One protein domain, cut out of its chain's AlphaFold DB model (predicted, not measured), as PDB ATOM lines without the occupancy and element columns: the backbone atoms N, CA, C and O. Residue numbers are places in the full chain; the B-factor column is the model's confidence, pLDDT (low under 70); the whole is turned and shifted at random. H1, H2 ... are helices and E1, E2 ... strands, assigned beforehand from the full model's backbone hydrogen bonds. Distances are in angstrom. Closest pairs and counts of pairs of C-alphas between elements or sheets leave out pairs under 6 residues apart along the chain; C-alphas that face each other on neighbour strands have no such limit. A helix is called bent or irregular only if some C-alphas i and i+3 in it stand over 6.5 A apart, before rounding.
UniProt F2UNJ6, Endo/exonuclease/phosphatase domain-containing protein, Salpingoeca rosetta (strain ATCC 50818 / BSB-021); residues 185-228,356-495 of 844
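This is residues 185 to 228 and 356 to 495 of the 844 residues of the protein "Endo/exonuclease/phosphatase domain-containing protein" of Salpingoeca rosetta (strain ATCC 50818 / BSB-021) (UniProt F2UNJ6). A small three-stranded sheet, E1 E2 E3, with a long E1-E2 hairpin reaching outward, sits at one end of a long bent helix, H3, which runs like a beam along the domain. H5 and H6 pack on the beam, H4 covers part of the sheet, the E4-E5 hairpin makes an arm to one side, and H2 with the loop 211 to 228 lies toward the beam's other end. The printed part has 184 residues, in the order H1 H2 H3 E1 E2 E3 H4 E4 E5 E6 H5 H6. The sheet is antiparallel and the class is mixed, helices and strands. The whole is loose, radius of gyration of the C-alphas 20.6 A, with spans of 64 by 46 by 35 A.

E1 spans residues 397 to 405 (23.9 A), E2 409 to 420 (32.3 A) and E3 423 to 426; C-alpha 397 is at (25.222, 50.185, 75.243). H3, residues 356 to 394, was assigned as one helix by its hydrogen bonds but is bent: C-alphas 384 and 387 are 7.1 A apart. Its arms are H3a, 356 to 384 (42.3 A), and H3b, 387 to 394. H4 is 434 to 440, E4 446 to 449, E5 457 to 461, E6 465 to 467, H5 468 to 479 (15.5 A) and H6 485 to 494 (15.0 A), ending at (47.630, 67.763, 85.320). H1 is 187 to 192, beginning at (44.478, 59.820, 80.478), and H2 is 204 to 210.

E1 E2 E3 form a meander, each strand the antiparallel neighbour of the one before; N 401 and O 413 are 2.8 A apart, N 420 and O 423 2.8 A. H4 and H5 on one face of this sheet make two layers. H4 lies over E2 at a height over the sheet of 7.6 A, closest C-alphas Tyr 414 and Arg 434, 5.3 A. H3b only grazes the sheet. H5 touches H3b, closest C-alphas Val 389 and Ile 478, 6.0 A, about perpendicular at 82 degrees. H6 touches H3a, Ala 375 and Cys 490, 6.9 A, at 85 degrees. H1 touches H3a, Met 191 and Gln 379, 5.1 A; H2 is near H3a. In the hairpin E4 and E5, N 446 and O 461 are 2.8 A apart. Every O i to N i+4 pair is within hydrogen-bond range in H1, H2, H3a, H3b, H4 and H5; in H6, 5 of 6.

The C-alphas farthest apart, Ala 358 and Thr 408, are 65.6 A apart. Residues 229 to 355 are not printed; C-alphas 228 and 356 are 12.4 A apart across this cut. H1 to H2 is a long link. The mean pLDDT of the printed part is 76.3, with residues 197 to 228, 356 to 365, 367 to 368, 405 to 409 and 451 to 455 under 70.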
ATOM      1  N   LEU A 185      41.502  65.848  80.677       87.31
ATOM      2  CA  LEU A 185      42.757  65.122  80.854       87.31
ATOM      3  C   LEU A 185      42.908  64.106  79.721       87.31
ATOM      4  O   LEU A 185      41.996  63.323  79.466       87.31
ATOM      5  N   ASN A 186      44.076  64.083  79.077       89.69
ATOM      6  CA  ASN A 186      44.469  62.947  78.251       89.69
ATOM      7  C   ASN A 186      45.001  61.842  79.174       89.69
ATOM      8  O   ASN A 186      46.114  61.951  79.697       89.69
ATOM      9  N   VAL A 187      44.195  60.809  79.422       90.06
ATOM     10  CA  VAL A 187      44.478  59.820  80.478       90.06
ATOM     11  C   VAL A 187      45.710  58.984  80.126       90.06
ATOM     12  O   VAL A 187      46.592  58.791  80.962       90.06
ATOM     13  N   SER A 188      45.822  58.579  78.861       89.00
ATOM     14  CA  SER A 188      46.984  57.887  78.291       89.00
ATOM     15  C   SER A 188      48.291  58.658  78.494       89.00
ATOM     16  O   SER A 188      49.276  58.104  78.983       89.00
ATOM     17  N   SER A 189      48.311  59.945  78.144       89.00
ATOM     18  CA  SER A 189      49.501  60.787  78.292       89.00
ATOM     19  C   SER A 189      49.807  61.096  79.757       89.00
ATOM     20  O   SER A 189      50.976  61.113  80.124       89.00
ATOM     21  N   PHE A 190      48.800  61.249  80.625       89.94
ATOM     22  CA  PHE A 190      49.032  61.394  82.066       89.94
ATOM     23  C   PHE A 190      49.630  60.127  82.696       89.94
ATOM     24  O   PHE A 190      50.563  60.233  83.488       89.94
ATOM     25  N   MET A 191      49.175  58.928  82.309       90.88
ATOM     26  CA  MET A 191      49.747  57.653  82.778       90.88
ATOM     27  C   MET A 191      51.193  57.416  82.316       90.88
ATOM     28  O   MET A 191      51.928  56.699  82.999       90.88
ATOM     29  N   ARG A 192      51.597  57.999  81.176       89.50
ATOM     30  CA  ARG A 192      52.962  57.931  80.621       89.50
ATOM     31  C   ARG A 192      53.857  59.120  80.995       89.50
ATOM     32  O   ARG A 192      55.046  59.076  80.712       89.50
ATOM     33  N   MET A 193      53.308  60.175  81.600       86.00
ATOM     34  CA  MET A 193      54.050  61.395  81.931       86.00
ATOM     35  C   MET A 193      55.187  61.099  82.915       86.00
ATOM     36  O   MET A 193      54.944  60.643  84.035       86.00
ATOM     37  N   GLU A 194      56.418  61.421  82.527       83.44
ATOM     38  CA  GLU A 194      57.564  61.384  83.430       83.44
ATOM     39  C   GLU A 194      57.433  62.502  84.471       83.44
ATOM     40  O   GLU A 194      57.581  63.690  84.185       83.44
ATOM     41  N   LEU A 195      57.108  62.115  85.703       79.38
ATOM     42  CA  LEU A 195      57.068  63.032  86.834       79.38
ATOM     43  C   LEU A 195      58.467  63.097  87.461       79.38
ATOM     44  O   LEU A 195      59.026  62.045  87.782       79.38
ATOM     45  N   PRO A 196      59.031  64.289  87.721       70.31
ATOM     46  CA  PRO A 196      60.373  64.414  88.282       70.31
ATOM     47  C   PRO A 196      60.404  63.836  89.700       70.31
ATOM     48  O   PRO A 196      59.392  63.854  90.418       70.31
ATOM     49  N   GLU A 197      61.530  63.246  90.105       65.25
ATOM     50  CA  GLU A 197      61.664  62.664  91.444       65.25
ATOM     51  C   GLU A 197      61.369  63.692  92.532       65.25
ATOM     52  O   GLU A 197      61.812  64.845  92.480       65.25
ATOM     53  N   ALA A 198      60.597  63.255  93.531       59.41
ATOM     54  CA  ALA A 198      60.125  64.132  94.592       59.41
ATOM     55  C   ALA A 198      61.280  64.723  95.413       59.41
ATOM     56  O   ALA A 198      61.081  65.761  96.030       59.41
ATOM     57  N   ASP A 199      62.469  64.115  95.400       54.00
ATOM     58  CA  ASP A 199      63.595  64.567  96.214       54.00
ATOM     59  C   ASP A 199      64.850  64.964  95.411       54.00
ATOM     60  O   ASP A 199      65.561  65.866  95.862       54.00
ATOM     61  N   ALA A 200      65.063  64.430  94.197       48.94
ATOM     62  CA  ALA A 200      66.188  64.808  93.325       48.94
ATOM     63  C   ALA A 200      65.973  66.103  92.507       48.94
ATOM     64  O   ALA A 200      66.929  66.664  91.968       48.94
ATOM     65  N   SER A 201      64.739  66.609  92.407       47.16
ATOM     66  CA  SER A 201      64.416  67.792  91.596       47.16
ATOM     67  C   SER A 201      64.961  69.105  92.189       47.16
ATOM     68  O   SER A 201      64.290  69.809  92.943       47.16
ATOM     69  N   ARG A 202      66.206  69.442  91.813       48.66
ATOM     70  CA  ARG A 202      66.820  70.775  91.979       48.66
ATOM     71  C   ARG A 202      66.483  71.757  90.846       48.66
ATOM     72  O   ARG A 202      66.800  72.933  90.977       48.66
ATOM     73  N   ASP A 203      65.871  71.310  89.745       48.56
ATOM     74  CA  ASP A 203      65.491  72.210  88.645       48.56
ATOM     75  C   ASP A 203      64.167  72.935  88.937       48.56
ATOM     76  O   ASP A 203      63.066  72.490  88.599       48.56
ATOM     77  N   GLU A 204      64.302  74.089  89.580       51.09
ATOM     78  CA  GLU A 204      63.208  74.992  89.931       51.09
ATOM     79  C   GLU A 204      62.427  75.499  88.708       51.09
ATOM     80  O   GLU A 204      61.241  75.811  88.835       51.09
ATOM     81  N   ARG A 205      63.036  75.553  87.511       43.66
ATOM     82  CA  ARG A 205      62.376  76.075  86.303       43.66
ATOM     83  C   ARG A 205      61.351  75.087  85.761       43.66
ATOM     84  O   ARG A 205      60.212  75.484  85.519       43.66
ATOM     85  N   PHE A 206      61.712  73.809  85.659       43.84
ATOM     86  CA  PHE A 206      60.776  72.752  85.259       43.84
ATOM     87  C   PHE A 206      59.640  72.573  86.280       43.84
ATOM     88  O   PHE A 206      58.465  72.460  85.928       43.84
ATOM     89  N   LEU A 207      59.969  72.626  87.575       46.88
ATOM     90  CA  LEU A 207      58.965  72.575  88.637       46.88
ATOM     91  C   LEU A 207      58.013  73.782  88.599       46.88
ATOM     92  O   LEU A 207      56.804  73.615  88.766       46.88
ATOM     93  N   SER A 208      58.524  74.991  88.344       44.03
ATOM     94  CA  SER A 208      57.677  76.180  88.246       44.03
ATOM     95  C   SER A 208      56.812  76.191  86.982       44.03
ATOM     96  O   SER A 208      55.716  76.743  87.047       44.03
ATOM     97  N   SER A 209      57.235  75.576  85.867       43.12
ATOM     98  CA  SER A 209      56.387  75.484  84.668       43.12
ATOM     99  C   SER A 209      55.172  74.581  84.892       43.12
ATOM    100  O   SER A 209      54.057  74.976  84.549       43.12
ATOM    101  N   LEU A 210      55.360  73.424  85.546       45.06
ATOM    102  CA  LEU A 210      54.282  72.477  85.881       45.06
ATOM    103  C   LEU A 210      53.196  73.072  86.798       45.06
ATOM    104  O   LEU A 210      52.056  72.617  86.772       45.06
ATOM    105  N   PHE A 211      53.536  74.074  87.616       49.69
ATOM    106  CA  PHE A 211      52.657  74.618  88.658       49.69
ATOM    107  C   PHE A 211      52.561  76.152  88.607       49.69
ATOM    108  O   PHE A 211      52.680  76.834  89.626       49.69
ATOM    109  N   SER A 212      52.307  76.700  87.416       36.28
ATOM    110  CA  SER A 212      52.302  78.147  87.115       36.28
ATOM    111  C   SER A 212      51.155  78.974  87.755       36.28
ATOM    112  O   SER A 212      50.905  80.101  87.334       36.28
ATOM    113  N   ALA A 213      50.442  78.455  88.765       35.38
ATOM    114  CA  ALA A 213      49.249  79.071  89.364       35.38
ATOM    115  C   ALA A 213      49.452  79.431  90.858       35.38
ATOM    116  O   ALA A 213      49.418  78.536  91.710       35.38
ATOM    117  N   PRO A 214      49.624  80.721  91.218       38.06
ATOM    118  CA  PRO A 214      50.058  81.109  92.560       38.06
ATOM    119  C   PRO A 214      48.910  81.445  93.540       38.06
ATOM    120  O   PRO A 214      47.802  81.767  93.115       38.06
ATOM    121  N   CYS A 215      49.129  81.286  94.861       39.53
ATOM    122  CA  CYS A 215      48.078  81.338  95.908       39.53
ATOM    123  C   CYS A 215      48.596  81.378  97.385       39.53
ATOM    124  O   CYS A 215      49.562  82.058  97.716       39.53
ATOM    125  N   CYS A 216      47.913  80.699  98.321       32.34
ATOM    126  CA  CYS A 216      47.844  81.019  99.753       32.34
ATOM    127  C   CYS A 216      48.359  79.935 100.720       32.34
ATOM    128  O   CYS A 216      47.904  78.795 100.710       32.34
ATOM    129  N   SER A 217      49.200  80.344 101.674       32.59
ATOM    130  CA  SER A 217      49.803  79.491 102.706       32.59
ATOM    131  C   SER A 217      49.051  79.448 104.051       32.59
ATOM    132  O   SER A 217      49.572  78.842 104.993       32.59
ATOM    133  N   HIS A 218      47.870  80.076 104.154       31.42
ATOM    134  CA  HIS A 218      47.200  80.410 105.427       31.42
ATOM    135  C   HIS A 218      45.867  79.680 105.706       31.42
ATOM    136  O   HIS A 218      45.273  79.875 106.762       31.42
ATOM    137  N   CYS A 219      45.365  78.850 104.787       30.97
ATOM    138  CA  CYS A 219      44.110  78.122 104.991       30.97
ATOM    139  C   CYS A 219      44.352  76.750 105.645       30.97
ATOM    140  O   CYS A 219      45.087  75.920 105.116       30.97
ATOM    141  N   GLY A 220      43.688  76.481 106.774       27.61
ATOM    142  CA  GLY A 220      43.738  75.195 107.494       27.61
ATOM    143  C   GLY A 220      42.975  74.045 106.817       27.61
ATOM    144  O   GLY A 220      42.486  73.150 107.497       27.61
ATOM    145  N   TRP A 221      42.818  74.087 105.492       30.00
ATOM    146  CA  TRP A 221      42.098  73.082 104.709       30.00
ATOM    147  C   TRP A 221      43.080  72.089 104.083       30.00
ATOM    148  O   TRP A 221      43.890  72.461 103.229       30.00
ATOM    149  N   HIS A 222      42.963  70.812 104.452       28.81
ATOM    150  CA  HIS A 222      43.692  69.706 103.825       28.81
ATOM    151  C   HIS A 222      43.186  69.481 102.384       28.81
ATOM    152  O   HIS A 222      42.355  68.616 102.128       28.81
ATOM    153  N   GLY A 223      43.666  70.303 101.445       31.44
ATOM    154  CA  GLY A 223      43.291  70.239 100.026       31.44
ATOM    155  C   GLY A 223      43.646  71.469  99.176       31.44
ATOM    156  O   GLY A 223      43.645  71.363  97.953       31.44
ATOM    157  N   CYS A 224      43.980  72.624  99.771       32.28
ATOM    158  CA  CYS A 224      44.440  73.797  99.011       32.28
ATOM    159  C   CYS A 224      45.950  73.698  98.737       32.28
ATOM    160  O   CYS A 224      46.763  74.084  99.580       32.28
ATOM    161  N   LEU A 225      46.352  73.208  97.559       34.97
ATOM    162  CA  LEU A 225      47.754  73.294  97.136       34.97
ATOM    163  C   LEU A 225      48.028  74.692  96.561       34.97
ATOM    164  O   LEU A 225      47.714  74.982  95.410       34.97
ATOM    165  N   CYS A 226      48.510  75.594  97.418       33.22
ATOM    166  CA  CYS A 226      48.268  77.027  97.251       33.22
ATOM    167  C   CYS A 226      49.528  77.875  97.573       33.22
ATOM    168  O   CYS A 226      49.995  77.877  98.710       33.22
ATOM    169  N   LEU A 227      50.122  78.543  96.559       34.75
ATOM    170  CA  LEU A 227      51.554  78.924  96.548       34.75
ATOM    171  C   LEU A 227      51.918  80.281  95.872       34.75
ATOM    172  O   LEU A 227      52.062  80.314  94.664       34.75
ATOM    173  N   HIS A 228      52.178  81.354  96.635       44.88
ATOM    174  CA  HIS A 228      52.852  82.634  96.257       44.88
ATOM    175  C   HIS A 228      52.086  83.896  95.773       44.88
ATOM    176  O   HIS A 228      50.937  83.867  95.344       44.88
ATOM    177  N   ASP A 356      62.019  84.859 106.039       56.31
ATOM    178  CA  ASP A 356      60.597  84.637 105.764       56.31
ATOM    179  C   ASP A 356      60.311  84.263 104.306       56.31
ATOM    180  O   ASP A 356      59.454  83.412 104.058       56.31
ATOM    181  N   GLU A 357      61.042  84.821 103.342       52.94
ATOM    182  CA  GLU A 357      61.003  84.381 101.944       52.94
ATOM    183  C   GLU A 357      61.485  82.928 101.812       52.94
ATOM    184  O   GLU A 357      60.765  82.073 101.296       52.94
ATOM    185  N   ALA A 358      62.620  82.584 102.426       62.38
ATOM    186  CA  ALA A 358      63.124  81.216 102.469       62.38
ATOM    187  C   ALA A 358      62.175  80.259 103.221       62.38
ATOM    188  O   ALA A 358      62.046  79.093 102.847       62.38
ATOM    189  N   LYS A 359      61.462  80.697 104.272       63.34
ATOM    190  CA  LYS A 359      60.385  79.903 104.911       63.34
ATOM    191  C   LYS A 359      59.214  79.662 103.948       63.34
ATOM    192  O   LYS A 359      58.701  78.542 103.900       63.34
ATOM    193  N   ARG A 360      58.801  80.671 103.170       59.59
ATOM    194  CA  ARG A 360      57.725  80.555 102.163       59.59
ATOM    195  C   ARG A 360      58.118  79.609 101.031       59.59
ATOM    196  O   ARG A 360      57.322  78.739 100.685       59.59
ATOM    197  N   GLU A 361      59.347  79.695 100.529       58.28
ATOM    198  CA  GLU A 361      59.836  78.824  99.455       58.28
ATOM    199  C   GLU A 361      60.084  77.383  99.946       58.28
ATOM    200  O   GLU A 361      59.614  76.431  99.327       58.28
ATOM    201  N   ARG A 362      60.629  77.181 101.157       65.69
ATOM    202  CA  ARG A 362      60.662  75.847 101.799       65.69
ATOM    203  C   ARG A 362      59.257  75.236 101.939       65.69
ATOM    204  O   ARG A 362      59.083  74.033 101.725       65.69
ATOM    205  N   LYS A 363      58.228  76.045 102.239       64.38
ATOM    206  CA  LYS A 363      56.817  75.604 102.251       64.38
ATOM    207  C   LYS A 363      56.289  75.313 100.835       64.38
ATOM    208  O   LYS A 363      55.549  74.341 100.672       64.38
ATOM    209  N   ARG A 364      56.708  76.076  99.816       61.75
ATOM    210  CA  ARG A 364      56.383  75.842  98.396       61.75
ATOM    211  C   ARG A 364      56.918  74.508  97.903       61.75
ATOM    212  O   ARG A 364      56.123  73.667  97.486       61.75
ATOM    213  N   ILE A 365      58.220  74.274  98.053       65.62
ATOM    214  CA  ILE A 365      58.878  73.013  97.699       65.62
ATOM    215  C   ILE A 365      58.200  71.844  98.430       65.62
ATOM    216  O   ILE A 365      57.824  70.862  97.792       65.62
ATOM    217  N   LYS A 366      57.923  71.960  99.739       70.81
ATOM    218  CA  LYS A 366      57.229  70.906 100.507       70.81
ATOM    219  C   LYS A 366      55.848  70.548  99.939       70.81
ATOM    220  O   LYS A 366      55.529  69.362  99.837       70.81
ATOM    221  N   HIS A 367      55.030  71.537  99.571       67.44
ATOM    222  CA  HIS A 367      53.718  71.300  98.955       67.44
ATOM    223  C   HIS A 367      53.845  70.702  97.543       67.44
ATOM    224  O   HIS A 367      53.148  69.750  97.209       67.44
ATOM    225  N   MET A 368      54.767  71.215  96.730       67.94
ATOM    226  CA  MET A 368      55.005  70.769  95.354       67.94
ATOM    227  C   MET A 368      55.487  69.309  95.299       67.94
ATOM    228  O   MET A 368      54.937  68.497  94.558       67.94
ATOM    229  N   ARG A 369      56.415  68.924  96.189       72.12
ATOM    230  CA  ARG A 369      56.833  67.524  96.393       72.12
ATOM    231  C   ARG A 369      55.679  66.625  96.845       72.12
ATOM    232  O   ARG A 369      55.615  65.463  96.448       72.12
ATOM    233  N   ALA A 370      54.748  67.140  97.654       73.19
ATOM    234  CA  ALA A 370      53.546  66.393  98.022       73.19
ATOM    235  C   ALA A 370      52.626  66.167  96.809       73.19
ATOM    236  O   ALA A 370      52.216  65.029  96.589       73.19
ATOM    237  N   ALA A 371      52.374  67.186  95.981       72.00
ATOM    238  CA  ALA A 371      51.596  67.035  94.748       72.00
ATOM    239  C   ALA A 371      52.228  66.028  93.773       72.00
ATOM    240  O   ALA A 371      51.527  65.163  93.262       72.00
ATOM    241  N   LEU A 372      53.553  66.058  93.586       78.62
ATOM    242  CA  LEU A 372      54.272  65.094  92.740       78.62
ATOM    243  C   LEU A 372      54.207  63.645  93.253       78.62
ATOM    244  O   LEU A 372      54.210  62.712  92.449       78.62
ATOM    245  N   ARG A 373      54.126  63.427  94.574       83.12
ATOM    246  CA  ARG A 373      53.858  62.092  95.141       83.12
ATOM    247  C   ARG A 373      52.414  61.650  94.897       83.12
ATOM    248  O   ARG A 373      52.194  60.504  94.522       83.12
ATOM    249  N   GLN A 374      51.442  62.551  95.044       83.62
ATOM    250  CA  GLN A 374      50.034  62.224  94.794       83.62
ATOM    251  C   GLN A 374      49.737  61.986  93.308       83.62
ATOM    252  O   GLN A 374      48.987  61.075  92.971       83.62
ATOM    253  N   ALA A 375      50.385  62.731  92.412       86.31
ATOM    254  CA  ALA A 375      50.318  62.511  90.973       86.31
ATOM    255  C   ALA A 375      50.807  61.104  90.587       86.31
ATOM    256  O   ALA A 375      50.117  60.404  89.853       86.31
ATOM    257  N   ARG A 376      51.933  60.640  91.155       88.81
ATOM    258  CA  ARG A 376      52.413  59.254  90.988       88.81
ATOM    259  C   ARG A 376      51.429  58.213  91.516       88.81
ATOM    260  O   ARG A 376      51.193  57.218  90.837       88.81
ATOM    261  N   ALA A 377      50.851  58.433  92.699       89.88
ATOM    262  CA  ALA A 377      49.847  57.527  93.255       89.88
ATOM    263  C   ALA A 377      48.630  57.413  92.318       89.88
ATOM    264  O   ALA A 377      48.170  56.312  92.029       89.88
ATOM    265  N   LEU A 378      48.176  58.538  91.757       92.44
ATOM    266  CA  LEU A 378      47.075  58.583  90.792       92.44
ATOM    267  C   LEU A 378      47.427  57.951  89.440       92.44
ATOM    268  O   LEU A 378      46.582  57.277  88.857       92.44
ATOM    269  N   GLN A 379      48.667  58.086  88.961       93.75
ATOM    270  CA  GLN A 379      49.144  57.301  87.819       93.75
ATOM    271  C   GLN A 379      49.143  55.791  88.112       93.75
ATOM    272  O   GLN A 379      48.879  55.011  87.205       93.75
ATOM    273  N   GLY A 380      49.442  55.372  89.348       94.88
ATOM    274  CA  GLY A 380      49.333  53.976  89.787       94.88
ATOM    275  C   GLY A 380      47.897  53.463  89.687       94.88
ATOM    276  O   GLY A 380      47.636  52.548  88.914       94.88
ATOM    277  N   VAL A 381      46.968  54.140  90.371       95.38
ATOM    278  CA  VAL A 381      45.518  53.856  90.349       95.38
ATOM    279  C   VAL A 381      44.970  53.789  88.916       95.38
ATOM    280  O   VAL A 381      44.194  52.896  88.584       95.38
ATOM    281  N   LEU A 382      45.385  54.707  88.037       95.19
ATOM    282  CA  LEU A 382      44.984  54.667  86.630       95.19
ATOM    283  C   LEU A 382      45.620  53.487  85.881       95.19
ATOM    284  O   LEU A 382      44.900  52.761  85.209       95.19
ATOM    285  N   ARG A 383      46.926  53.223  86.014       95.75
ATOM    286  CA  ARG A 383      47.562  52.075  85.336       95.75
ATOM    287  C   ARG A 383      46.978  50.725  85.777       95.75
ATOM    288  O   ARG A 383      46.905  49.821  84.954       95.75
ATOM    289  N   GLU A 384      46.528  50.610  87.025       96.50
ATOM    290  CA  GLU A 384      45.880  49.407  87.562       96.50
ATOM    291  C   GLU A 384      44.435  49.233  87.059       96.50
ATOM    292  O   GLU A 384      44.072  48.169  86.559       96.50
ATOM    293  N   HIS A 385      43.598  50.273  87.152       96.38
ATOM    294  CA  HIS A 385      42.150  50.132  86.941       96.38
ATOM    295  C   HIS A 385      41.634  50.652  85.591       96.38
ATOM    296  O   HIS A 385      40.542  50.270  85.161       96.38
ATOM    297  N   TRP A 386      42.388  51.503  84.887       94.69
ATOM    298  CA  TRP A 386      41.963  52.038  83.590       94.69
ATOM    299  C   TRP A 386      41.768  50.969  82.503       94.69
ATOM    300  O   TRP A 386      40.801  51.101  81.756       94.69
ATOM    301  N   PRO A 387      42.543  49.865  82.432       94.62
ATOM    302  CA  PRO A 387      42.250  48.774  81.498       94.62
ATOM    303  C   PRO A 387      40.837  48.188  81.669       94.62
ATOM    304  O   PRO A 387      40.161  47.904  80.678       94.62
ATOM    305  N   VAL A 388      40.345  48.083  82.912       94.75
ATOM    306  CA  VAL A 388      38.978  47.624  83.223       94.75
ATOM    307  C   VAL A 388      37.939  48.651  82.759       94.75
ATOM    308  O   VAL A 388      36.940  48.282  82.139       94.75
ATOM    309  N   VAL A 389      38.201  49.945  82.990       94.94
ATOM    310  CA  VAL A 389      37.376  51.060  82.489       94.94
ATOM    311  C   VAL A 389      37.284  51.035  80.959       94.94
ATOM    312  O   VAL A 389      36.181  51.053  80.411       94.94
ATOM    313  N   THR A 390      38.418  50.940  80.261       93.56
ATOM    314  CA  THR A 390      38.481  50.906  78.795       93.56
ATOM    315  C   THR A 390      37.766  49.685  78.223       93.56
ATOM    316  O   THR A 390      36.971  49.830  77.291       93.56
ATOM    317  N   HIS A 391      37.964  48.497  78.804       93.38
ATOM    318  CA  HIS A 391      37.258  47.290  78.377       93.38
ATOM    319  C   HIS A 391      35.737  47.434  78.539       93.38
ATOM    320  O   HIS A 391      34.996  47.235  77.574       93.38
ATOM    321  N   ALA A 392      35.251  47.861  79.707       94.44
ATOM    322  CA  ALA A 392      33.819  48.045  79.950       94.44
ATOM    323  C   ALA A 392      33.175  49.097  79.027       94.44
ATOM    324  O   ALA A 392      32.025  48.935  78.615       94.44
ATOM    325  N   LEU A 393      33.915  50.153  78.675       93.06
ATOM    326  CA  LEU A 393      33.476  51.200  77.749       93.06
ATOM    327  C   LEU A 393      33.524  50.779  76.274       93.06
ATOM    328  O   LEU A 393      32.749  51.307  75.473       93.06
ATOM    329  N   SER A 394      34.352  49.797  75.902       91.44
ATOM    330  CA  SER A 394      34.244  49.145  74.587       91.44
ATOM    331  C   SER A 394      32.914  48.392  74.440       91.44
ATOM    332  O   SER A 394      32.306  48.421  73.378       91.44
ATOM    333  N   GLN A 395      32.407  47.821  75.540       91.88
ATOM    334  CA  GLN A 395      31.155  47.053  75.614       91.88
ATOM    335  C   GLN A 395      29.941  47.910  76.035       91.88
ATOM    336  O   GLN A 395      28.969  47.407  76.612       91.88
ATOM    337  N   ARG A 396      29.998  49.229  75.801       93.00
ATOM    338  CA  ARG A 396      28.937  50.172  76.182       93.00
ATOM    339  C   ARG A 396      27.692  50.014  75.307       93.00
ATOM    340  O   ARG A 396      27.780  49.894  74.090       93.00
ATOM    341  N   VAL A 397      26.521  50.110  75.929       92.69
ATOM    342  CA  VAL A 397      25.222  50.185  75.243       92.69
ATOM    343  C   VAL A 397      24.543  51.478  75.662       92.69
ATOM    344  O   VAL A 397      24.537  51.810  76.847       92.69
ATOM    345  N   VAL A 398      23.952  52.212  74.721       92.19
ATOM    346  CA  VAL A 398      23.127  53.377  75.054       92.19
ATOM    347  C   VAL A 398      21.666  52.973  75.086       92.19
ATOM    348  O   VAL A 398      21.107  52.531  74.086       92.19
ATOM    349  N   GLU A 399      21.080  53.092  76.271       92.38
ATOM    350  CA  GLU A 399      19.684  52.776  76.536       92.38
ATOM    351  C   GLU A 399      18.816  54.018  76.390       92.38
ATOM    352  O   GLU A 399      19.219  55.125  76.765       92.38
ATOM    353  N   GLU A 400      17.589  53.802  75.936       92.31
ATOM    354  CA  GLU A 400      16.502  54.742  76.156       92.31
ATOM    355  C   GLU A 400      15.995  54.627  77.598       92.31
ATOM    356  O   GLU A 400      15.845  53.544  78.165       92.31
ATOM    357  N   GLN A 401      15.754  55.781  78.205       86.44
ATOM    358  CA  GLN A 401      15.171  55.944  79.522       86.44
ATOM    359  C   GLN A 401      14.043  56.966  79.398       86.44
ATOM    360  O   GLN A 401      14.282  58.131  79.074       86.44
ATOM    361  N   GLU A 402      12.815  56.554  79.697       85.12
ATOM    362  CA  GLU A 402      11.713  57.497  79.850       85.12
ATOM    363  C   GLU A 402      11.936  58.343  81.117       85.12
ATOM    364  O   GLU A 402      12.202  57.817  82.203       85.12
ATOM    365  N   VAL A 403      11.870  59.666  80.975       80.94
ATOM    366  CA  VAL A 403      12.037  60.637  82.059       80.94
ATOM    367  C   VAL A 403      10.817  61.551  82.091       80.94
ATOM    368  O   VAL A 403      10.567  62.318  81.160       80.94
ATOM    369  N   THR A 404      10.062  61.490  83.185       76.38
ATOM    370  CA  THR A 404       8.929  62.386  83.437       76.38
ATOM    371  C   THR A 404       9.434  63.772  83.826       76.38
ATOM    372  O   THR A 404       9.961  63.968  84.922       76.38
ATOM    373  N   LEU A 405       9.250  64.754  82.945       63.97
ATOM    374  CA  LEU A 405       9.385  66.168  83.281       63.97
ATOM    375  C   LEU A 405       8.099  66.685  83.946       63.97
ATOM    376  O   LEU A 405       7.046  66.052  83.886       63.97
ATOM    377  N   LYS A 406       8.215  67.839  84.624       56.41
ATOM    378  CA  LYS A 406       7.207  68.461  85.508       56.41
ATOM    379  C   LYS A 406       5.745  68.112  85.164       56.41
ATOM    380  O   LYS A 406       5.119  68.761  84.337       56.41
ATOM    381  N   ARG A 407       5.197  67.146  85.908       52.47
ATOM    382  CA  ARG A 407       3.768  66.827  86.109       52.47
ATOM    383  C   ARG A 407       2.893  66.460  84.891       52.47
ATOM    384  O   ARG A 407       1.815  65.934  85.141       52.47
ATOM    385  N   THR A 408       3.320  66.655  83.639       54.06
ATOM    386  CA  THR A 408       2.502  66.315  82.446       54.06
ATOM    387  C   THR A 408       3.248  65.771  81.220       54.06
ATOM    388  O   THR A 408       2.574  65.249  80.336       54.06
ATOM    389  N   SER A 409       4.583  65.834  81.120       69.25
ATOM    390  CA  SER A 409       5.300  65.376  79.912       69.25
ATOM    391  C   SER A 409       6.347  64.293  80.182       69.25
ATOM    392  O   SER A 409       7.351  64.501  80.863       69.25
ATOM    393  N   LYS A 410       6.134  63.118  79.583       77.19
ATOM    394  CA  LYS A 410       7.159  62.082  79.414       77.19
ATOM    395  C   LYS A 410       8.102  62.502  78.281       77.19
ATOM    396  O   LYS A 410       7.633  62.937  77.231       77.19
ATOM    397  N   GLN A 411       9.411  62.356  78.464       81.25
ATOM    398  CA  GLN A 411      10.393  62.474  77.383       81.25
ATOM    399  C   GLN A 411      11.312  61.257  77.373       81.25
ATOM    400  O   GLN A 411      11.824  60.861  78.419       81.25
ATOM    401  N   VAL A 412      11.580  60.707  76.191       85.75
ATOM    402  CA  VAL A 412      12.690  59.765  76.016       85.75
ATOM    403  C   VAL A 412      14.001  60.538  76.157       85.75
ATOM    404  O   VAL A 412      14.194  61.591  75.546       85.75
ATOM    405  N   LYS A 413      14.898  60.022  76.994       90.25
ATOM    406  CA  LYS A 413      16.288  60.459  77.129       90.25
ATOM    407  C   LYS A 413      17.199  59.245  76.949       90.25
ATOM    408  O   LYS A 413      16.769  58.110  77.110       90.25
ATOM    409  N   TYR A 414      18.467  59.479  76.648       90.69
ATOM    410  CA  TYR A 414      19.446  58.444  76.327       90.69
ATOM    411  C   TYR A 414      20.550  58.401  77.377       90.69
ATOM    412  O   TYR A 414      21.037  59.452  77.802       90.69
ATOM    413  N   ARG A 415      20.976  57.210  77.800       91.88
ATOM    414  CA  ARG A 415      22.020  57.065  78.824       91.88
ATOM    415  C   ARG A 415      22.911  55.855  78.571       91.88
ATOM    416  O   ARG A 415      22.436  54.802  78.162       91.88
ATOM    417  N   VAL A 416      24.205  56.000  78.843       93.38
ATOM    418  CA  VAL A 416      25.170  54.906  78.685       93.38
ATOM    419  C   VAL A 416      25.030  53.905  79.832       93.38
ATOM    420  O   VAL A 416      25.086  54.286  81.002       93.38
ATOM    421  N   ARG A 417      24.891  52.621  79.492       94.44
ATOM    422  CA  ARG A 417      25.052  51.478  80.395       94.44
ATOM    423  C   ARG A 417      26.312  50.692  80.029       94.44
ATOM    424  O   ARG A 417      26.547  50.384  78.863       94.44
ATOM    425  N   VAL A 418      27.060  50.291  81.051       95.06
ATOM    426  CA  VAL A 418      28.215  49.379  80.962       95.06
ATOM    427  C   VAL A 418      28.125  48.281  82.026       95.06
ATOM    428  O   VAL A 418      27.217  48.281  82.865       95.06
ATOM    429  N   ARG A 419      29.065  47.330  81.995       95.00
ATOM    430  CA  ARG A 419      29.292  46.346  83.059       95.00
ATOM    431  C   ARG A 419      30.534  46.759  83.854       95.00
ATOM    432  O   ARG A 419      31.635  46.686  83.328       95.00
ATOM    433  N   GLY A 420      30.338  47.216  85.086       92.62
ATOM    434  CA  GLY A 420      31.399  47.387  86.078       92.62
ATOM    435  C   GLY A 420      31.601  46.124  86.917       92.62
ATOM    436  O   GLY A 420      30.836  45.162  86.801       92.62
ATOM    437  N   VAL A 421      32.593  46.146  87.807       90.88
ATOM    438  CA  VAL A 421      32.918  45.022  88.706       90.88
ATOM    439  C   VAL A 421      31.771  44.677  89.666       90.88
ATOM    440  O   VAL A 421      31.591  43.516  90.017       90.88
ATOM    441  N   GLN A 422      30.933  45.660  90.024       87.81
ATOM    442  CA  GLN A 422      29.732  45.476  90.854       87.81
ATOM    443  C   GLN A 422      28.456  45.151  90.042       87.81
ATOM    444  O   GLN A 422      27.369  45.061  90.608       87.81
ATOM    445  N   GLY A 423      28.550  44.976  88.716       92.31
ATOM    446  CA  GLY A 423      27.417  44.637  87.846       92.31
ATOM    447  C   GLY A 423      27.083  45.704  86.797       92.31
ATOM    448  O   GLY A 423      27.953  46.400  86.282       92.31
ATOM    449  N   ARG A 424      25.809  45.801  86.395       93.19
ATOM    450  CA  ARG A 424      25.366  46.751  85.354       93.19
ATOM    451  C   ARG A 424      25.189  48.154  85.943       93.19
ATOM    452  O   ARG A 424      24.341  48.344  86.807       93.19
ATOM    453  N   VAL A 425      25.922  49.138  85.423       94.19
ATOM    454  CA  VAL A 425      25.905  50.533  85.908       94.19
ATOM    455  C   VAL A 425      25.560  51.522  84.797       94.19
ATOM    456  O   VAL A 425      25.808  51.256  83.620       94.19
ATOM    457  N   ARG A 426      24.984  52.673  85.169       93.62
ATOM    458  CA  ARG A 426      24.635  53.772  84.252       93.62
ATOM    459  C   ARG A 426      25.498  55.010  84.517       93.62
ATOM    460  O   ARG A 426      25.565  55.487  85.656       93.62
ATOM    461  N   LEU A 427      26.118  55.520  83.457       92.62
ATOM    462  CA  LEU A 427      27.027  56.672  83.464       92.62
ATOM    463  C   LEU A 427      26.289  57.958  83.055       92.62
ATOM    464  O   LEU A 427      25.219  57.899  82.438       92.62
ATOM    465  N   GLY A 428      26.837  59.115  83.409       88.44
ATOM    466  CA  GLY A 428      26.384  60.438  82.989       88.44
ATOM    467  C   GLY A 428      24.978  60.808  83.437       88.44
ATOM    468  O   GLY A 428      24.359  60.145  84.273       88.44
ATOM    469  N   GLN A 429      24.446  61.878  82.848       85.06
ATOM    470  CA  GLN A 429      23.043  62.275  82.987       85.06
ATOM    471  C   GLN A 429      22.232  61.862  81.744       85.06
ATOM    472  O   GLN A 429      22.809  61.768  80.656       85.06
ATOM    473  N   PRO A 430      20.908  61.630  81.864       86.50
ATOM    474  CA  PRO A 430      20.053  61.334  80.714       86.50
ATOM    475  C   PRO A 430      20.107  62.458  79.665       86.50
ATOM    476  O   PRO A 430      19.730  63.600  79.928       86.50
ATOM    477  N   CYS A 431      20.593  62.131  78.471       84.75
ATOM    478  CA  CYS A 431      20.820  63.056  77.362       84.75
ATOM    479  C   CYS A 431      19.622  63.135  76.410       84.75
ATOM    480  O   CYS A 431      18.820  62.216  76.315       84.75
ATOM    481  N   GLU A 432      19.519  64.215  75.640       83.44
ATOM    482  CA  GLU A 432      18.430  64.405  74.665       83.44
ATOM    483  C   GLU A 432      18.553  63.575  73.390       83.44
ATOM    484  O   GLU A 432      17.549  63.319  72.737       83.44
ATOM    485  N   THR A 433      19.759  63.141  73.033       83.94
ATOM    486  CA  THR A 433      19.992  62.340  71.829       83.94
ATOM    487  C   THR A 433      20.922  61.176  72.127       83.94
ATOM    488  O   THR A 433      21.862  61.303  72.920       83.94
ATOM    489  N   ARG A 434      20.683  60.054  71.441       85.94
ATOM    490  CA  ARG A 434      21.510  58.848  71.505       85.94
ATOM    491  C   ARG A 434      22.983  59.166  71.259       85.94
ATOM    492  O   ARG A 434      23.818  58.924  72.126       85.94
ATOM    493  N   ALA A 435      23.252  59.865  70.156       81.56
ATOM    494  CA  ALA A 435      24.588  60.312  69.786       81.56
ATOM    495  C   ALA A 435      25.260  61.182  70.864       81.56
ATOM    496  O   ALA A 435      26.475  61.106  71.014       81.56
ATOM    497  N   ARG A 436      24.527  62.004  71.637       80.69
ATOM    498  CA  ARG A 436      25.136  62.766  72.743       80.69
ATOM    499  C   ARG A 436      25.597  61.834  73.864       80.69
ATOM    500  O   ARG A 436      26.719  61.993  74.324       80.69
ATOM    501  N   ALA A 437      24.773  60.867  74.268       84.81
ATOM    502  CA  ALA A 437      25.163  59.885  75.280       84.81
ATOM    503  C   ALA A 437      26.351  59.026  74.809       84.81
ATOM    504  O   ALA A 437      27.317  58.869  75.552       84.81
ATOM    505  N   GLU A 438      26.318  58.540  73.564       81.44
ATOM    506  CA  GLU A 438      27.395  57.743  72.955       81.44
ATOM    507  C   GLU A 438      28.738  58.490  72.936       81.44
ATOM    508  O   GLU A 438      29.767  57.893  73.240       81.44
ATOM    509  N   HIS A 439      28.739  59.794  72.632       78.19
ATOM    510  CA  HIS A 439      29.963  60.596  72.529       78.19
ATOM    511  C   HIS A 439      30.592  61.024  73.865       78.19
ATOM    512  O   HIS A 439      31.766  61.395  73.857       78.19
ATOM    513  N   MET A 440      29.864  61.025  74.989       78.62
ATOM    514  CA  MET A 440      30.455  61.446  76.276       78.62
ATOM    515  C   MET A 440      31.490  60.432  76.781       78.62
ATOM    516  O   MET A 440      32.517  60.836  77.313       78.62
ATOM    517  N   TYR A 441      31.279  59.138  76.517       87.56
ATOM    518  CA  TYR A 441      32.150  58.054  76.984       87.56
ATOM    519  C   TYR A 441      32.795  57.296  75.811       87.56
ATOM    520  O   TYR A 441      32.643  56.082  75.664       87.56
ATOM    521  N   THR A 442      33.501  58.040  74.955       82.31
ATOM    522  CA  THR A 442      34.341  57.512  73.866       82.31
ATOM    523  C   THR A 442      35.762  58.044  73.953       82.31
ATOM    524  O   THR A 442      35.969  59.240  74.132       82.31
ATOM    525  N   PHE A 443      36.737  57.162  73.732       82.12
ATOM    526  CA  PHE A 443      38.161  57.514  73.644       82.12
ATOM    527  C   PHE A 443      38.614  57.884  72.229       82.12
ATOM    528  O   PHE A 443      39.746  58.309  72.028       82.12
ATOM    529  N   GLU A 444      37.730  57.741  71.242       82.81
ATOM    530  CA  GLU A 444      37.993  58.086  69.849       82.81
ATOM    531  C   GLU A 444      38.212  59.600  69.675       82.81
ATOM    532  O   GLU A 444      37.449  60.430  70.200       82.81
ATOM    533  N   LYS A 445      39.246  59.942  68.891       85.19
ATOM    534  CA  LYS A 445      39.529  61.304  68.412       85.19
ATOM    535  C   LYS A 445      38.314  61.824  67.653       85.19
ATOM    536  O   LYS A 445      37.894  61.225  66.665       85.19
ATOM    537  N   ARG A 446      37.791  62.975  68.067       81.69
ATOM    538  CA  ARG A 446      36.573  63.546  67.499       81.69
ATOM    539  C   ARG A 446      36.876  64.766  66.641       81.69
ATOM    540  O   ARG A 446      37.333  65.790  67.144       81.69
ATOM    541  N   VAL A 447      36.568  64.657  65.353       84.50
ATOM    542  CA  VAL A 447      36.688  65.731  64.359       84.50
ATOM    543  C   VAL A 447      35.298  66.032  63.799       84.50
ATOM    544  O   VAL A 447      34.512  65.111  63.586       84.50
ATOM    545  N   ILE A 448      34.995  67.307  63.572       84.25
ATOM    546  CA  ILE A 448      33.821  67.758  62.815       84.25
ATOM    547  C   ILE A 448      34.330  68.462  61.559       84.25
ATOM    548  O   ILE A 448      35.221  69.304  61.651       84.25
ATOM    549  N   LYS A 449      33.782  68.095  60.400       82.31
ATOM    550  CA  LYS A 449      34.033  68.803  59.144       82.31
ATOM    551  C   LYS A 449      33.114  70.016  59.021       82.31
ATOM    552  O   LYS A 449      32.052  70.063  59.639       82.31
ATOM    553  N   ASP A 450      33.560  70.993  58.254       78.38
ATOM    554  CA  ASP A 450      32.789  72.165  57.874       78.38
ATOM    555  C   ASP A 450      31.961  71.851  56.620       78.38
ATOM    556  O   ASP A 450      32.489  71.790  55.506       78.38
ATOM    557  N   ASP A 451      30.665  71.605  56.817       66.06
ATOM    558  CA  ASP A 451      29.734  71.296  55.728       66.06
ATOM    559  C   ASP A 451      29.392  72.550  54.883       66.06
ATOM    560  O   ASP A 451      28.877  72.414  53.775       66.06
ATOM    561  N   ASP A 452      29.753  73.764  55.339       59.94
ATOM    562  CA  ASP A 452      29.555  75.043  54.625       59.94
ATOM    563  C   ASP A 452      30.564  75.259  53.461       59.94
ATOM    564  O   ASP A 452      30.762  76.378  52.986       59.94
ATOM    565  N   GLY A 453      31.230  74.199  52.988       51.72
ATOM    566  CA  GLY A 453      32.033  74.206  51.757       51.72
ATOM    567  C   GLY A 453      33.494  74.660  51.883       51.72
ATOM    568  O   GLY A 453      34.215  74.618  50.888       51.72
ATOM    569  N   THR A 454      33.977  75.037  53.073       65.00
ATOM    570  CA  THR A 454      35.414  75.325  53.291       65.00
ATOM    571  C   THR A 454      36.274  74.056  53.283       65.00
ATOM    572  O   THR A 454      37.465  74.119  52.988       65.00
ATOM    573  N   GLY A 455      35.686  72.906  53.634       66.25
ATOM    574  CA  GLY A 455      36.405  71.648  53.842       66.25
ATOM    575  C   GLY A 455      37.204  71.578  55.151       66.25
ATOM    576  O   GLY A 455      37.856  70.559  55.395       66.25
ATOM    577  N   ASP A 456      37.145  72.615  56.001       77.50
ATOM    578  CA  ASP A 456      37.864  72.676  57.280       77.50
ATOM    579  C   ASP A 456      37.529  71.470  58.179       77.50
ATOM    580  O   ASP A 456      36.387  71.011  58.261       77.50
ATOM    581  N   ALA A 457      38.530  70.956  58.898       82.94
ATOM    582  CA  ALA A 457      38.398  69.793  59.774       82.94
ATOM    583  C   ALA A 457      38.757  70.153  61.226       82.94
ATOM    584  O   ALA A 457      39.914  70.095  61.645       82.94
ATOM    585  N   TYR A 458      37.749  70.516  62.016       84.81
ATOM    586  CA  TYR A 458      37.919  70.998  63.383       84.81
ATOM    587  C   TYR A 458      38.071  69.844  64.382       84.81
ATOM    588  O   TYR A 458      37.158  69.033  64.568       84.81
ATOM    589  N   LEU A 459      39.210  69.792  65.081       83.81
ATOM    590  CA  LEU A 459      39.391  68.910  66.235       83.81
ATOM    591  C   LEU A 459      38.494  69.383  67.388       83.81
ATOM    592  O   LEU A 459      38.671  70.480  67.911       83.81
ATOM    593  N   VAL A 460      37.540  68.544  67.788       79.06
ATOM    594  CA  VAL A 460      36.678  68.782  68.957       79.06
ATOM    595  C   VAL A 460      37.323  68.232  70.227       79.06
ATOM    596  O   VAL A 460      37.183  68.818  71.296       79.06
ATOM    597  N   ARG A 461      37.976  67.069  70.112       82.00
ATOM    598  CA  ARG A 461      38.574  66.320  71.224       82.00
ATOM    599  C   ARG A 461      39.630  65.352  70.689       82.00
ATOM    600  O   ARG A 461      39.389  64.685  69.679       82.00
ATOM    601  N   GLY A 462      40.770  65.250  71.361       83.12
ATOM    602  CA  GLY A 462      41.803  64.254  71.084       83.12
ATOM    603  C   GLY A 462      41.349  62.814  71.359       83.12
ATOM    604  O   GLY A 462      40.242  62.567  71.842       83.12
ATOM    605  N   ALA A 463      42.216  61.849  71.040       85.94
ATOM    606  CA  ALA A 463      42.056  60.478  71.527       85.94
ATOM    607  C   ALA A 463      42.462  60.393  73.008       85.94
ATOM    608  O   ALA A 463      43.345  61.137  73.435       85.94
ATOM    609  N   ASP A 464      41.837  59.503  73.781       87.25
ATOM    610  CA  ASP A 464      42.040  59.322  75.235       87.25
ATOM    611  C   ASP A 464      41.810  60.578  76.107       87.25
ATOM    612  O   ASP A 464      42.187  60.610  77.282       87.25
ATOM    613  N   GLU A 465      41.182  61.619  75.555       87.75
ATOM    614  CA  GLU A 465      40.781  62.830  76.274       87.75
ATOM    615  C   GLU A 465      39.369  62.699  76.853       87.75
ATOM    616  O   GLU A 465      38.416  62.409  76.131       87.75
ATOM    617  N   MET A 466      39.213  62.966  78.151       87.88
ATOM    618  CA  MET A 466      37.914  62.971  78.836       87.88
ATOM    619  C   MET A 466      37.935  63.964  80.011       87.88
ATOM    620  O   MET A 466      39.018  64.363  80.450       87.88
ATOM    621  N   CYS A 467      36.778  64.420  80.512       88.75
ATOM    622  CA  CYS A 467      36.774  65.372  81.631       88.75
ATOM    623  C   CYS A 467      37.000  64.680  82.986       88.75
ATOM    624  O   CYS A 467      36.700  63.496  83.144       88.75
ATOM    625  N   ILE A 468      37.525  65.412  83.976       91.06
ATOM    626  CA  ILE A 468      37.825  64.849  85.305       91.06
ATOM    627  C   ILE A 468      36.585  64.216  85.955       91.06
ATOM    628  O   ILE A 468      36.698  63.130  86.519       91.06
ATOM    629  N   ALA A 469      35.404  64.835  85.850       91.69
ATOM    630  CA  ALA A 469      34.165  64.280  86.399       91.69
ATOM    631  C   ALA A 469      33.802  62.918  85.781       91.69
ATOM    632  O   ALA A 469      33.456  61.992  86.515       91.69
ATOM    633  N   ASP A 470      33.939  62.769  84.460       92.50
ATOM    634  CA  ASP A 470      33.672  61.508  83.760       92.50
ATOM    635  C   ASP A 470      34.713  60.435  84.118       92.50
ATOM    636  O   ASP A 470      34.367  59.265  84.282       92.50
ATOM    637  N   ILE A 471      35.988  60.818  84.275       93.94
ATOM    638  CA  ILE A 471      37.078  59.915  84.693       93.94
ATOM    639  C   ILE A 471      36.806  59.373  86.101       93.94
ATOM    640  O   ILE A 471      36.910  58.169  86.333       93.94
ATOM    641  N   VAL A 472      36.412  60.253  87.026       95.06
ATOM    642  CA  VAL A 472      36.032  59.895  88.399       95.06
ATOM    643  C   VAL A 472      34.790  59.004  88.410       95.06
ATOM    644  O   VAL A 472      34.795  57.985  89.092       95.06
ATOM    645  N   GLU A 473      33.751  59.331  87.631       95.50
ATOM    646  CA  GLU A 473      32.546  58.498  87.526       95.50
ATOM    647  C   GLU A 473      32.857  57.102  86.963       95.50
ATOM    648  O   GLU A 473      32.291  56.111  87.429       95.50
ATOM    649  N   CYS A 474      33.766  57.002  85.989       95.62
ATOM    650  CA  CYS A 474      34.185  55.721  85.432       95.62
ATOM    651  C   CYS A 474      34.973  54.880  86.445       95.62
ATOM    652  O   CYS A 474      34.677  53.697  86.600       95.62
ATOM    653  N   LEU A 475      35.933  55.466  87.168       96.38
ATOM    654  CA  LEU A 475      36.668  54.755  88.224       96.38
ATOM    655  C   LEU A 475      35.725  54.266  89.334       96.38
ATOM    656  O   LEU A 475      35.747  53.086  89.682       96.38
ATOM    657  N   ASP A 476      34.841  55.137  89.819       96.44
ATOM    658  CA  ASP A 476      33.886  54.836  90.887       96.44
ATOM    659  C   ASP A 476      32.897  53.728  90.478       96.44
ATOM    660  O   ASP A 476      32.814  52.690  91.130       96.44
ATOM    661  N   LYS A 477      32.196  53.889  89.348       96.19
ATOM    662  CA  LYS A 477      31.114  52.973  88.948       96.19
ATOM    663  C   LYS A 477      31.574  51.718  88.219       96.19
ATOM    664  O   LYS A 477      30.880  50.703  88.278       96.19
ATOM    665  N   ILE A 478      32.673  51.782  87.468       96.75
ATOM    666  CA  ILE A 478      33.137  50.648  86.659       96.75
ATOM    667  C   ILE A 478      34.155  49.824  87.442       96.75
ATOM    668  O   ILE A 478      33.982  48.611  87.540       96.75
ATOM    669  N   ALA A 479      35.178  50.464  88.010       96.50
ATOM    670  CA  ALA A 479      36.237  49.776  88.749       96.50
ATOM    671  C   ALA A 479      35.953  49.636  90.258       96.50
ATOM    672  O   ALA A 479      36.599  48.824  90.912       96.50
ATOM    673  N   GLY A 480      34.986  50.378  90.815       95.56
ATOM    674  CA  GLY A 480      34.701  50.383  92.255       95.56
ATOM    675  C   GLY A 480      35.647  51.275  93.068       95.56
ATOM    676  O   GLY A 480      35.803  51.058  94.267       95.56
ATOM    677  N   VAL A 481      36.311  52.244  92.424       96.06
ATOM    678  CA  VAL A 481      37.429  53.014  92.990       96.06
ATOM    679  C   VAL A 481      37.057  54.489  93.133       96.06
ATOM    680  O   VAL A 481      37.252  55.302  92.228       96.06
ATOM    681  N   SER A 482      36.521  54.847  94.298       94.94
ATOM    682  CA  SER A 482      36.147  56.225  94.634       94.94
ATOM    683  C   SER A 482      37.381  57.083  94.960       94.94
ATOM    684  O   SER A 482      38.135  56.777  95.884       94.94
ATOM    685  N   LEU A 483      37.568  58.204  94.253       91.56
ATOM    686  CA  LEU A 483      38.635  59.178  94.540       91.56
ATOM    687  C   LEU A 483      38.158  60.285  95.492       91.56
ATOM    688  O   LEU A 483      37.102  60.882  95.282       91.56
ATOM    689  N   ALA A 484      38.968  60.635  96.492       87.50
ATOM    690  CA  ALA A 484      38.703  61.757  97.392       87.50
ATOM    691  C   ALA A 484      38.775  63.111  96.658       87.50
ATOM    692  O   ALA A 484      39.567  63.284  95.737       87.50
ATOM    693  N   ASP A 485      38.011  64.114  97.099       80.19
ATOM    694  CA  ASP A 485      37.858  65.406  96.398       80.19
ATOM    695  C   ASP A 485      39.205  66.116  96.095       80.19
ATOM    696  O   ASP A 485      39.375  66.729  95.042       80.19
ATOM    697  N   TRP A 486      40.222  65.957  96.956       79.38
ATOM    698  CA  TRP A 486      41.578  66.475  96.710       79.38
ATOM    699  C   TRP A 486      42.373  65.677  95.656       79.38
ATOM    700  O   TRP A 486      43.197  66.262  94.957       79.38
ATOM    701  N   GLN A 487      42.120  64.372  95.495       85.38
ATOM    702  CA  GLN A 487      42.701  63.548  94.424       85.38
ATOM    703  C   GLN A 487      42.124  63.949  93.065       85.38
ATOM    704  O   GLN A 487      42.870  64.109  92.101       85.38
ATOM    705  N   GLN A 488      40.811  64.182  93.004       87.56
ATOM    706  CA  GLN A 488      40.140  64.652  91.790       87.56
ATOM    707  C   GLN A 488      40.666  66.037  91.373       87.56
ATOM    708  O   GLN A 488      41.034  66.250  90.217       87.56
ATOM    709  N   ARG A 489      40.824  66.959  92.337       81.81
ATOM    710  CA  ARG A 489      41.501  68.252  92.120       81.81
ATOM    711  C   ARG A 489      42.942  68.090  91.644       81.81
ATOM    712  O   ARG A 489      43.360  68.842  90.772       81.81
ATOM    713  N   CYS A 490      43.684  67.116  92.180       82.81
ATOM    714  CA  CYS A 490      45.051  66.822  91.753       82.81
ATOM    715  C   CYS A 490      45.095  66.379  90.282       82.81
ATOM    716  O   CYS A 490      45.895  66.928  89.532       82.81
ATOM    717  N   LEU A 491      44.207  65.480  89.829       84.38
ATOM    718  CA  LEU A 491      44.067  65.160  88.396       84.38
ATOM    719  C   LEU A 491      43.778  66.425  87.571       84.38
ATOM    720  O   LEU A 491      44.421  66.663  86.552       84.38
ATOM    721  N   GLY A 492      42.885  67.290  88.062       81.94
ATOM    722  CA  GLY A 492      42.575  68.587  87.456       81.94
ATOM    723  C   GLY A 492      43.739  69.590  87.400       81.94
ATOM    724  O   GLY A 492      43.620  70.582  86.683       81.94
ATOM    725  N   MET A 493      44.858  69.360  88.099       76.88
ATOM    726  CA  MET A 493      46.096  70.150  87.953       76.88
ATOM    727  C   MET A 493      46.988  69.649  86.808       76.88
ATOM    728  O   MET A 493      47.712  70.449  86.229       76.88
ATOM    729  N   PHE A 494      46.918  68.358  86.465       77.69
ATOM    730  CA  PHE A 494      47.630  67.763  85.320       77.69
ATOM    731  C   PHE A 494      46.759  67.656  84.063       77.69
ATOM    732  O   PHE A 494      47.231  67.198  83.022       77.69
ATOM    733  N   ALA A 495      45.502  68.099  84.150       72.62
ATOM    734  CA  ALA A 495      44.674  68.413  82.999       72.62
ATOM    735  C   ALA A 495      45.417  69.432  82.129       72.62
ATOM    736  O   ALA A 495      45.533  70.609  82.485       72.62
TER     737      ALA A 495